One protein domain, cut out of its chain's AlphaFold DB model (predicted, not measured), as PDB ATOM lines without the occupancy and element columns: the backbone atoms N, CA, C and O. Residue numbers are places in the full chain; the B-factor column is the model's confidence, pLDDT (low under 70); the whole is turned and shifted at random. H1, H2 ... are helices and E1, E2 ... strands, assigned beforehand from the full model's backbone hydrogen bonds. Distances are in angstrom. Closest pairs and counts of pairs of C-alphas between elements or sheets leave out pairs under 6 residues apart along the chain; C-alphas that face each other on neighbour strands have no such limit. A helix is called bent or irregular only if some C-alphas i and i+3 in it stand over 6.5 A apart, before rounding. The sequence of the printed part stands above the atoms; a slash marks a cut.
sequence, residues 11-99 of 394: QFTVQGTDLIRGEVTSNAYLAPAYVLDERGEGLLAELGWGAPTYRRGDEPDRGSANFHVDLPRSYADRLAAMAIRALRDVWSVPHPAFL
ATOM      1  N   GLN A  11     253.631 293.473 258.446       91.81
ATOM      2  CA  GLN A  11     252.322 293.403 257.803       91.81
ATOM      3  C   GLN A  11     251.228 293.921 258.724       91.81
ATOM      4  O   GLN A  11     251.307 293.799 259.948       91.81
ATOM      5  N   PHE A  12     250.192 294.492 258.117       91.62
ATOM      6  CA  PHE A  12     249.073 295.086 258.831       91.62
ATOM      7  C   PHE A  12     247.768 294.573 258.246       91.62
ATOM      8  O   PHE A  12     247.600 294.503 257.032       91.62
ATOM      9  N   THR A  13     246.827 294.214 259.108       89.94
ATOM     10  CA  THR A  13     245.512 293.739 258.685       89.94
ATOM     11  C   THR A  13     244.448 294.342 259.579       89.94
ATOM     12  O   THR A  13     244.515 294.248 260.805       89.94
ATOM     13  N   VAL A  14     243.438 294.960 258.974       88.00
ATOM     14  CA  VAL A  14     242.262 295.429 259.709       88.00
ATOM     15  C   VAL A  14     241.382 294.224 260.037       88.00
ATOM     16  O   VAL A  14     240.977 293.484 259.144       88.00
ATOM     17  N   GLN A  15     241.068 294.032 261.316       83.12
ATOM     18  CA  GLN A  15     240.167 292.987 261.789       83.12
ATOM     19  C   GLN A  15     238.860 293.598 262.301       83.12
ATOM     20  O   GLN A  15     238.839 294.413 263.227       83.12
ATOM     21  N   GLY A  16     237.737 293.176 261.716       80.06
ATOM     22  CA  GLY A  16     236.420 293.704 262.072       80.06
ATOM     23  C   GLY A  16     236.309 295.210 261.813       80.06
ATOM     24  O   GLY A  16     236.813 295.713 260.812       80.06
ATOM     25  N   THR A  17     235.617 295.935 262.696       78.38
ATOM     26  CA  THR A  17     235.320 297.363 262.488       78.38
ATOM     27  C   THR A  17     236.349 298.324 263.084       78.38
ATOM     28  O   THR A  17     236.411 299.462 262.633       78.38
ATOM     29  N   ASP A  18     237.137 297.910 264.086       87.94
ATOM     30  CA  ASP A  18     237.946 298.851 264.886       87.94
ATOM     31  C   ASP A  18     239.328 298.335 265.313       87.94
ATOM     32  O   ASP A  18     240.070 299.060 265.966       87.94
ATOM     33  N   LEU A  19     239.730 297.116 264.941       91.81
ATOM     34  CA  LEU A  19     241.048 296.586 265.302       91.81
ATOM     35  C   LEU A  19     241.989 296.565 264.097       91.81
ATOM     36  O   LEU A  19     241.583 296.272 262.974       91.81
ATOM     37  N   ILE A  20     243.261 296.858 264.349       92.75
ATOM     38  CA  ILE A  20     244.377 296.624 263.435       92.75
ATOM     39  C   ILE A  20     245.294 295.618 264.111       92.75
ATOM     40  O   ILE A  20     245.784 295.861 265.216       92.75
ATOM     41  N   ARG A  21     245.542 294.509 263.422       93.19
ATOM     42  CA  ARG A  21     246.637 293.605 263.735       93.19
ATOM     43  C   ARG A  21     247.877 294.083 263.001       93.19
ATOM     44  O   ARG A  21     247.844 294.242 261.784       93.19
ATOM     45  N   GLY A  22     248.958 294.296 263.737       94.88
ATOM     46  CA  GLY A  22     250.295 294.375 263.167       94.88
ATOM     47  C   GLY A  22     251.047 293.087 263.441       94.88
ATOM     48  O   GLY A  22     250.927 292.522 264.530       94.88
ATOM     49  N   GLU A  23     251.875 292.668 262.495       95.38
ATOM     50  CA  GLU A  23     252.827 291.585 262.696       95.38
ATOM     51  C   GLU A  23     254.188 291.931 262.103       95.38
ATOM     52  O   GLU A  23     254.276 292.610 261.081       95.38
ATOM     53  N   VAL A  24     255.248 291.421 262.726       95.38
ATOM     54  CA  VAL A  24     256.615 291.477 262.213       95.38
ATOM     55  C   VAL A  24     257.268 290.100 262.286       95.38
ATOM     56  O   VAL A  24     256.957 289.292 263.167       95.38
ATOM     57  N   THR A  25     258.135 289.799 261.323       93.88
ATOM     58  CA  THR A  25     258.593 288.426 261.066       93.88
ATOM     59  C   THR A  25     259.291 287.783 262.268       93.88
ATOM     60  O   THR A  25     260.147 288.395 262.903       93.88
ATOM     61  N   SER A  26     258.977 286.515 262.549       92.44
ATOM     62  CA  SER A  26     259.723 285.691 263.509       92.44
ATOM     63  C   SER A  26     260.752 284.778 262.831       92.44
ATOM     64  O   SER A  26     260.707 284.511 261.625       92.44
ATOM     65  N   ASN A  27     261.622 284.182 263.645       90.62
ATOM     66  CA  ASN A  27     262.578 283.155 263.224       90.62
ATOM     67  C   ASN A  27     261.941 281.912 262.572       90.62
ATOM     68  O   ASN A  27     262.644 281.133 261.934       90.62
ATOM     69  N   ALA A  28     260.620 281.723 262.676       86.75
ATOM     70  CA  ALA A  28     259.916 280.644 261.980       86.75
ATOM     71  C   ALA A  28     259.795 280.870 260.458       86.75
ATOM     72  O   ALA A  28     259.575 279.911 259.710       86.75
ATOM     73  N   TYR A  29     259.921 282.122 260.003       86.88
ATOM     74  CA  TYR A  29     259.790 282.511 258.595       86.88
ATOM     75  C   TYR A  29     261.063 283.122 258.010       86.88
ATOM     76  O   TYR A  29     261.252 283.032 256.797       86.88
ATOM     77  N   LEU A  30     261.941 283.693 258.841       89.12
ATOM     78  CA  LEU A  30     263.173 284.338 258.384       89.12
ATOM     79  C   LEU A  30     264.125 283.360 257.680       89.12
ATOM     80  O   LEU A  30     264.311 282.215 258.095       89.12
ATOM     81  N   ALA A  31     264.754 283.835 256.606       87.44
ATOM     82  CA  ALA A  31     265.877 283.145 255.979       87.44
ATOM     83  C   ALA A  31     267.080 283.070 256.943       87.44
ATOM     84  O   ALA A  31     267.239 283.963 257.778       87.44
ATOM     85  N   PRO A  32     267.992 282.083 256.794       84.81
ATOM     86  CA  PRO A  32     269.145 281.914 257.686       84.81
ATOM     87  C   PRO A  32     270.011 283.167 257.883       84.81
ATOM     88  O   PRO A  32     270.595 283.343 258.945       84.81
ATOM     89  N   ALA A  33     270.080 284.047 256.878       83.19
ATOM     90  CA  ALA A  33     270.850 285.289 256.929       83.19
ATOM     91  C   ALA A  33     270.244 286.373 257.845       83.19
ATOM     92  O   ALA A  33     270.945 287.315 258.201       83.19
ATOM     93  N   TYR A  34     268.964 286.253 258.208       86.69
ATOM     94  CA  TYR A  34     268.212 287.274 258.945       86.69
ATOM     95  C   TYR A  34     267.712 286.798 260.309       86.69
ATOM     96  O   TYR A  34     266.952 287.517 260.953       86.69
ATOM     97  N   VAL A  35     268.094 285.590 260.732       91.00
ATOM     98  CA  VAL A  35     267.665 285.002 262.006       91.00
ATOM     99  C   VAL A  35     268.020 285.948 263.156       91.00
ATOM    100  O   VAL A  35     269.172 286.347 263.313       91.00
ATOM    101  N   LEU A  36     267.012 286.300 263.948       90.44
ATOM    102  CA  LEU A  36     267.133 287.122 265.143       90.44
ATOM    103  C   LEU A  36     267.848 286.344 266.245       90.44
ATOM    104  O   LEU A  36     267.525 285.184 266.508       90.44
ATOM    105  N   ASP A  37     268.781 287.008 266.916       91.12
ATOM    106  CA  ASP A  37     269.340 286.547 268.181       91.12
ATOM    107  C   ASP A  37     268.430 286.941 269.363       91.12
ATOM    108  O   ASP A  37     267.433 287.652 269.206       91.12
ATOM    109  N   GLU A  38     268.779 286.496 270.575       91.56
ATOM    110  CA  GLU A  38     268.016 286.808 271.796       91.56
ATOM    111  C   GLU A  38     267.858 288.322 272.020       91.56
ATOM    112  O   GLU A  38     266.855 288.782 272.570       91.56
ATOM    113  N   ARG A  39     268.837 289.118 271.572       91.31
ATOM    114  CA  ARG A  39     268.791 290.577 271.665       91.31
ATOM    115  C   ARG A  39     267.749 291.154 270.708       91.31
ATOM    116  O   ARG A  39     266.989 292.025 271.123       91.31
ATOM    117  N   GLY A  40     267.703 290.690 269.462       90.38
ATOM    118  CA  GLY A  40     266.713 291.107 268.474       90.38
ATOM    119  C   GLY A  40     265.285 290.763 268.899       90.38
ATOM    120  O   GLY A  40     264.406 291.624 268.853       90.38
ATOM    121  N   GLU A  41     265.063 289.545 269.402       94.06
ATOM    122  CA  GLU A  41     263.762 289.136 269.950       94.06
ATOM    123  C   GLU A  41     263.375 289.966 271.190       94.06
ATOM    124  O   GLU A  41     262.227 290.403 271.316       94.06
ATOM    125  N   GLY A  42     264.338 290.258 272.073       93.56
ATOM    126  CA  GLY A  42     264.141 291.127 273.236       93.56
ATOM    127  C   GLY A  42     263.765 292.563 272.860       93.56
ATOM    128  O   GLY A  42     262.830 293.124 273.432       93.56
ATOM    129  N   LEU A  43     264.424 293.143 271.852       93.69
ATOM    130  CA  LEU A  43     264.103 294.481 271.350       93.69
ATOM    131  C   LEU A  43     262.682 294.546 270.777       93.69
ATOM    132  O   LEU A  43     261.968 295.512 271.036       93.69
ATOM    133  N   LEU A  44     262.229 293.518 270.050       96.00
ATOM    134  CA  LEU A  44     260.841 293.458 269.577       96.00
ATOM    135  C   LEU A  44     259.841 293.445 270.743       96.00
ATOM    136  O   LEU A  44     258.852 294.181 270.713       96.00
ATOM    137  N   ALA A  45     260.120 292.685 271.803       93.81
ATOM    138  CA  ALA A  45     259.282 292.678 272.999       93.81
ATOM    139  C   ALA A  45     259.249 294.052 273.703       93.81
ATOM    140  O   ALA A  45     258.177 294.528 274.077       93.81
ATOM    141  N   GLU A  46     260.394 294.733 273.829       94.81
ATOM    142  CA  GLU A  46     260.489 296.086 274.406       94.81
ATOM    143  C   GLU A  46     259.734 297.142 273.587       94.81
ATOM    144  O   GLU A  46     259.165 298.085 274.145       94.81
ATOM    145  N   LEU A  47     259.688 296.977 272.263       94.12
ATOM    146  CA  LEU A  47     258.889 297.812 271.364       94.12
ATOM    147  C   LEU A  47     257.379 297.601 271.536       94.12
ATOM    148  O   LEU A  47     256.599 298.435 271.078       94.12
ATOM    149  N   GLY A  48     256.966 296.536 272.229       93.88
ATOM    150  CA  GLY A  48     255.571 296.206 272.507       93.88
ATOM    151  C   GLY A  48     254.987 295.128 271.595       93.88
ATOM    152  O   GLY A  48     253.766 294.971 271.577       93.88
ATOM    153  N   TRP A  49     255.821 294.402 270.845       96.50
ATOM    154  CA  TRP A  49     255.378 293.245 270.070       96.50
ATOM    155  C   TRP A  49     255.240 292.011 270.971       96.50
ATOM    156  O   TRP A  49     256.159 291.654 271.708       96.50
ATOM    157  N   GLY A  50     254.094 291.335 270.910       94.06
ATOM    158  CA  GLY A  50     253.876 290.057 271.579       94.06
ATOM    159  C   GLY A  50     254.638 288.932 270.883       94.06
ATOM    160  O   GLY A  50     254.687 288.884 269.654       94.06
ATOM    161  N   ALA A  51     255.227 288.025 271.662       91.62
ATOM    162  CA  ALA A  51     255.952 286.876 271.127       91.62
ATOM    163  C   ALA A  51     255.024 285.930 270.331       91.62
ATOM    164  O   ALA A  51     253.824 285.863 270.626       91.62
ATOM    165  N   PRO A  52     255.565 285.174 269.356       90.75
ATOM    166  CA  PRO A  52     254.808 284.151 268.643       90.75
ATOM    167  C   PRO A  52     254.159 283.138 269.596       90.75
ATOM    168  O   PRO A  52     254.798 282.664 270.536       90.75
ATOM    169  N   THR A  53     252.899 282.785 269.347       86.50
ATOM    170  CA  THR A  53     252.114 281.867 270.199       86.50
ATOM    171  C   THR A  53     252.126 280.425 269.700       86.50
ATOM    172  O   THR A  53     251.919 279.507 270.492       86.50
ATOM    173  N   TYR A  54     252.417 280.205 268.418       81.44
ATOM    174  CA  TYR A  54     252.520 278.882 267.798       81.44
ATOM    175  C   TYR A  54     253.581 278.866 266.689       81.44
ATOM    176  O   TYR A  54     254.078 279.913 266.269       81.44
ATOM    177  N   ARG A  55     253.987 277.678 266.225       77.31
ATOM    178  CA  ARG A  55     255.007 277.535 265.176       77.31
ATOM    179  C   ARG A  55     254.381 277.478 263.789       77.31
ATOM    180  O   ARG A  55     253.209 277.162 263.607       77.31
ATOM    181  N   ARG A  56     255.204 277.730 262.770       70.81
ATOM    182  CA  ARG A  56     254.809 277.564 261.368       70.81
ATOM    183  C   ARG A  56     254.320 276.127 261.123       70.81
ATOM    184  O   ARG A  56     255.110 275.191 261.206       70.81
ATOM    185  N   GLY A  57     253.042 275.982 260.769       67.56
ATOM    186  CA  GLY A  57     252.396 274.693 260.484       67.56
ATOM    187  C   GLY A  57     251.518 274.142 261.612       67.56
ATOM    188  O   GLY A  57     250.823 273.156 261.380       67.56
ATOM    189  N   ASP A  58     251.516 274.778 262.786       74.69
ATOM    190  CA  ASP A  58     250.583 274.454 263.870       74.69
ATOM    191  C   ASP A  58     249.174 275.008 263.571       74.69
ATOM    192  O   ASP A  58     249.004 275.903 262.735       74.69
ATOM    193  N   GLU A  59     248.151 274.484 264.257       69.44
ATOM    194  CA  GLU A  59     246.795 275.038 264.171       69.44
ATOM    195  C   GLU A  59     246.781 276.486 264.695       69.44
ATOM    196  O   GLU A  59     247.222 276.728 265.822       69.44
ATOM    197  N   PRO A  60     246.287 277.455 263.902       70.81
ATOM    198  CA  PRO A  60     246.316 278.860 264.285       70.81
ATOM    199  C   PRO A  60     245.404 279.125 265.487       70.81
ATOM    200  O   PRO A  60     244.222 278.766 265.478       70.81
ATOM    201  N   ASP A  61     245.945 279.788 266.510       75.25
ATOM    202  CA  ASP A  61     245.177 280.325 267.634       75.25
ATOM    203  C   ASP A  61     244.837 281.817 267.421       75.25
ATOM    204  O   ASP A  61     244.883 282.332 266.304       75.25
ATOM    205  N   ARG A  62     244.435 282.532 268.484       71.38
ATOM    206  CA  ARG A  62     244.181 283.985 268.397       71.38
ATOM    207  C   ARG A  62     245.461 284.828 268.273       71.38
ATOM    208  O   ARG A  62     245.356 286.028 268.033       71.38
ATOM    209  N   GLY A  63     246.640 284.250 268.479       77.88
ATOM    210  CA  GLY A  63     247.935 284.907 268.339       77.88
ATOM    211  C   GLY A  63     248.502 284.742 266.933       77.88
ATOM    212  O   GLY A  63     247.756 284.830 265.958       77.88
ATOM    213  N   SER A  64     249.813 284.572 266.805       86.00
ATOM    214  CA  SER A  64     250.494 284.509 265.511       86.00
ATOM    215  C   SER A  64     251.756 283.659 265.585       86.00
ATOM    216  O   SER A  64     252.378 283.541 266.640       86.00
ATOM    217  N   ALA A  65     252.175 283.113 264.444       87.94
ATOM    218  CA  ALA A  65     253.510 282.542 264.289       87.94
ATOM    219  C   ALA A  65     254.594 283.625 264.101       87.94
ATOM    220  O   ALA A  65     255.785 283.315 264.117       87.94
ATOM    221  N   ASN A  66     254.188 284.888 263.959       92.44
ATOM    222  CA  ASN A  66     255.027 286.082 263.969       92.44
ATOM    223  C   ASN A  66     254.923 286.837 265.303       92.44
ATOM    224  O   ASN A  66     254.054 286.566 266.137       92.44
ATOM    225  N   PHE A  67     255.813 287.810 265.505       95.19
ATOM    226  CA  PHE A  67     255.631 288.786 266.575       95.19
ATOM    227  C   PHE A  67     254.431 289.667 266.221       95.19
ATOM    228  O   PHE A  67     254.357 290.153 265.095       95.19
ATOM    229  N   HIS A  68     253.481 289.860 267.134       95.12
ATOM    230  CA  HIS A  68     252.188 290.466 266.794       95.12
ATOM    231  C   HIS A  68     251.669 291.423 267.863       95.12
ATOM    232  O   HIS A  68     252.031 291.340 269.036       95.12
ATOM    233  N   VAL A  69     250.790 292.339 267.461       95.00
ATOM    234  CA  VAL A  69     250.037 293.200 268.375       95.00
ATOM    235  C   VAL A  69     248.673 293.524 267.772       95.00
ATOM    236  O   VAL A  69     248.566 293.768 266.572       95.00
ATOM    237  N   ASP A  70     247.645 293.562 268.616       93.88
ATOM    238  CA  ASP A  70     246.302 293.994 268.234       93.88
ATOM    239  C   ASP A  70     245.984 295.314 268.933       93.88
ATOM    240  O   ASP A  70     245.980 295.399 270.164       93.88
ATOM    241  N   LEU A  71     245.741 296.360 268.144       94.06
ATOM    242  CA  LEU A  71     245.473 297.709 268.635       94.06
ATOM    243  C   LEU A  71     244.193 298.271 268.008       94.06
ATOM    244  O   LEU A  71     243.881 297.946 266.862       94.06
ATOM    245  N   PRO A  72     243.456 299.153 268.708       94.56
ATOM    246  CA  PRO A  72     242.384 299.910 268.075       94.56
ATOM    247  C   PRO A  72     242.922 300.770 266.923       94.56
ATOM    248  O   PRO A  72     244.043 301.281 267.008       94.56
ATOM    249  N   ARG A  73     242.119 301.003 265.877       90.75
ATOM    250  CA  ARG A  73     242.511 301.811 264.702       90.75
ATOM    251  C   ARG A  73     242.990 303.216 265.069       90.75
ATOM    252  O   ARG A  73     243.842 303.770 264.382       90.75
ATOM    253  N   SER A  74     242.487 303.771 266.171       92.75
ATOM    254  CA  SER A  74     242.913 305.065 266.722       92.75
ATOM    255  C   SER A  74     244.379 305.113 267.173       92.75
ATOM    256  O   SER A  74     244.906 306.199 267.387       92.75
ATOM    257  N   TYR A  75     245.054 303.966 267.285       93.62
ATOM    258  CA  TYR A  75     246.475 303.857 267.625       93.62
ATOM    259  C   TYR A  75     247.362 303.518 266.414       93.62
ATOM    260  O   TYR A  75     248.492 303.063 266.600       93.62
ATOM    261  N   ALA A  76     246.892 303.746 265.182       90.25
ATOM    262  CA  ALA A  76     247.669 303.506 263.962       90.25
ATOM    263  C   ALA A  76     249.047 304.200 263.976       90.25
ATOM    264  O   ALA A  76     250.043 303.568 263.631       90.25
ATOM    265  N   ASP A  77     249.141 305.436 264.476       91.81
ATOM    266  CA  ASP A  77     250.419 306.163 264.573       91.81
ATOM    267  C   ASP A  77     251.424 305.458 265.495       91.81
ATOM    268  O   ASP A  77     252.622 305.385 265.213       91.81
ATOM    269  N   ARG A  78     250.930 304.886 266.602       94.00
ATOM    270  CA  ARG A  78     251.757 304.100 267.523       94.00
ATOM    271  C   ARG A  78     252.254 302.833 266.839       94.00
ATOM    272  O   ARG A  78     253.425 302.491 266.983       94.00
ATOM    273  N   LEU A  79     251.377 302.154 266.106       94.62
ATOM    274  CA  LEU A  79     251.731 300.946 265.374       94.62
ATOM    275  C   LEU A  79     252.776 301.233 264.284       94.62
ATOM    276  O   LEU A  79     253.748 300.490 264.159       94.62
ATOM    277  N   ALA A  80     252.640 302.353 263.571       91.94
ATOM    278  CA  ALA A  80     253.630 302.817 262.603       91.94
ATOM    279  C   ALA A  80     254.991 303.088 263.268       91.94
ATOM    280  O   ALA A  80     256.019 302.618 262.782       91.94
ATOM    281  N   ALA A  81     255.014 303.767 264.420       94.12
ATOM    282  CA  ALA A  81     256.249 303.999 265.170       94.12
ATOM    283  C   ALA A  81     256.916 302.687 265.629       94.12
ATOM    284  O   ALA A  81     258.136 302.549 265.530       94.12
ATOM    285  N   MET A  82     256.129 301.708 266.089       96.88
ATOM    286  CA  MET A  82     256.628 300.377 266.459       96.88
ATOM    287  C   MET A  82     257.244 299.648 265.261       96.88
ATOM    288  O   MET A  82     258.316 299.060 265.394       96.88
ATOM    289  N   ALA A  83     256.605 299.712 264.091       94.44
ATOM    290  CA  ALA A  83     257.102 299.089 262.869       94.44
ATOM    291  C   ALA A  83     258.386 299.756 262.351       94.44
ATOM    292  O   ALA A  83     259.341 299.059 262.020       94.44
ATOM    293  N   ILE A  84     258.457 301.093 262.358       92.25
ATOM    294  CA  ILE A  84     259.670 301.838 261.977       92.25
ATOM    295  C   ILE A  84     260.845 301.439 262.868       92.25
ATOM    296  O   ILE A  84     261.941 301.198 262.365       92.25
ATOM    297  N   ARG A  85     260.624 301.351 264.185       94.56
ATOM    298  CA  ARG A  85     261.669 300.934 265.125       94.56
ATOM    299  C   ARG A  85     262.061 299.476 264.950       94.56
ATOM    300  O   ARG A  85     263.237 299.167 265.046       94.56
ATOM    301  N   ALA A  86     261.123 298.590 264.633       94.81
ATOM    302  CA  ALA A  86     261.464 297.207 264.324       94.81
ATOM    303  C   ALA A  86     262.362 297.134 263.067       94.81
ATOM    304  O   ALA A  86     263.451 296.569 263.109       94.81
ATOM    305  N   LEU A  87     261.980 297.809 261.977       91.88
ATOM    306  CA  LEU A  87     262.768 297.863 260.738       91.88
ATOM    307  C   LEU A  87     264.156 298.492 260.935       91.88
ATOM    308  O   LEU A  87     265.146 297.932 260.471       91.88
ATOM    309  N   ARG A  88     264.252 299.624 261.639       88.56
ATOM    310  CA  ARG A  88     265.519 300.353 261.826       88.56
ATOM    311  C   ARG A  88     266.398 299.796 262.938       88.56
ATOM    312  O   ARG A  88     267.594 299.645 262.727       88.56
ATOM    313  N   ASP A  89     265.831 299.511 264.106       92.12
ATOM    314  CA  ASP A  89     266.605 299.186 265.310       92.12
ATOM    315  C   ASP A  89     266.900 297.679 265.407       92.12
ATOM    316  O   ASP A  89     267.931 297.299 265.959       92.12
ATOM    317  N   VAL A  90     266.012 296.820 264.881       93.06
ATOM    318  CA  VAL A  90     266.173 295.353 264.935       93.06
ATOM    319  C   VAL A  90     266.787 294.823 263.644       93.06
ATOM    320  O   VAL A  90     267.809 294.143 263.686       93.06
ATOM    321  N   TRP A  91     266.219 295.177 262.489       88.81
ATOM    322  CA  TRP A  91     266.704 294.696 261.186       88.81
ATOM    323  C   TRP A  91     267.686 295.633 260.482       88.81
ATOM    324  O   TRP A  91     268.152 295.313 259.392       88.81
ATOM    325  N   SER A  92     268.049 296.757 261.106       88.44
ATOM    326  CA  SER A  92     269.047 297.698 260.577       88.44
ATOM    327  C   SER A  92     268.738 298.216 259.169       88.44
ATOM    328  O   SER A  92     269.663 298.513 258.417       88.44
ATOM    329  N   VAL A  93     267.459 298.348 258.795       86.25
ATOM    330  CA  VAL A  93     267.053 298.919 257.503       86.25
ATOM    331  C   VAL A  93     267.399 300.415 257.502       86.25
ATOM    332  O   VAL A  93     266.729 301.197 258.183       86.25
ATOM    333  N   PRO A  94     268.433 300.856 256.758       74.81
ATOM    334  CA  PRO A  94     269.008 302.187 256.947       74.81
ATOM    335  C   PRO A  94     268.176 303.285 256.275       74.81
ATOM    336  O   PRO A  94     268.248 304.449 256.667       74.81
ATOM    337  N   HIS A  95     267.376 302.930 255.265       74.75
ATOM    338  CA  HIS A  95     266.614 303.882 254.467       74.75
ATOM    339  C   HIS A  95     265.297 303.262 253.954       74.75
ATOM    340  O   HIS A  95     265.294 302.082 253.605       74.75
ATOM    341  N   PRO A  96     264.188 304.026 253.841       72.31
ATOM    342  CA  PRO A  96     262.925 303.526 253.279       72.31
ATOM    343  C   PRO A  96     263.043 302.972 251.854       72.31
ATOM    344  O   PRO A  96     262.237 302.145 251.457       72.31
ATOM    345  N   ALA A  97     264.077 303.374 251.108       72.88
ATOM    346  CA  ALA A  97     264.333 302.861 249.760       72.88
ATOM    347  C   ALA A  97     264.664 301.358 249.693       72.88
ATOM    348  O   ALA A  97     264.655 300.790 248.610       72.88
ATOM    349  N   PHE A  98     264.954 300.720 250.830       73.69
ATOM    350  CA  PHE A  98     265.168 299.272 250.926       73.69
ATOM    351  C   PHE A  98     263.878 298.497 251.244       73.69
ATOM    352  O   PHE A  98     263.936 297.291 251.479       73.69
ATOM    353  N   LEU A  99     262.728 299.177 251.316       80.75
ATOM    354  CA  LEU A  99     261.436 298.565 251.602       80.75
ATOM    355  C   LEU A  99     260.633 298.393 250.317       80.75
ATOM    356  O   LEU A  99     260.507 299.322 249.523       80.75
TER     357      LEU A  99
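What this domain is: This is residues 11 to 99 of the 394 residues of an uncharacterized protein of Nocardioidaceae bacterium (UniProt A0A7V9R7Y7). A small wall of three antiparallel strands has the long helix H2 packed along one face, and the short helix H1 sits past one end of the strands, where it meets the last part of H2. A long loop, residues 47 to 66, swings out to the side of the sheet away from H2 before it returns to form E3. The 89 printed residues include three named strands and two named helices, in the order E1, E2, H1, E3, H2; the sheet's order is E1, E2, E3. The class is mixed, helices and strands, with 44 residues in named elements, under half of those printed; H2 on one face of the sheet makes two layers, a helix layer over a strand layer. The whole is compact and rounded, with a radius of gyration of the C-alphas of 13.1 A and spans of 37 by 32 by 23 A.

How they stand to each other: E1, residues 11 to 15, and E2, residues 19 to 24, form an antiparallel hairpin at 159 degrees, with N 13 and O 21 2.9 A apart, within hydrogen-bond range. E3, residues 67 to 72, is the antiparallel neighbour of E2 at 160 degrees, with N 22 and O 69 2.9 A apart, within hydrogen-bond range. E1 and E3 are edge strands. H2, residues 73 to 90, is on the sheet at a height over the sheet of 8.5 A. It lies over E2 and E3 and runs along the strands, at 5 degrees to E3 on the local plane. The closest C-alphas of E2 and H2 are those of Leu 19 and Arg 73, 5.5 A apart. H1, residues 38 to 46, only grazes the sheet, with its residues 41 to 45. H1 touches H2, which it meets with residues 86 to 90 of H2 alone; the closest C-alphas of the two, those of Gly 40 and Val 90, are 5.6 A apart. H1 and H2 run opposite ways at a shallow tilt of 21 degrees. In H1 every O i to N i+4 pair is within hydrogen-bond range; in H2 12 of 14 are.

Where its parts are: E1 begins at C-alpha 11, (252.322, 293.403, 257.803), and is 12.8 A long. E2 measures 16.7 A, H1 12.2 A and E3 17.4 A from first to last C-alpha. H2 is 24.5 A long and ends at C-alpha 90, (266.173, 295.353, 264.935). H2 is irregular: C-alphas 74 and 77 are 7.9 A apart.

The domain as a whole: The two C-alphas farthest apart are those of Thr 17 and Ala 33, 37.9 A. The links E2 to H1, 13 residues, and H1 to E3, 20 residues, are long. The printed part has no cut. Its mean pLDDT is 88.2, and residues 57 and 59 are under 70.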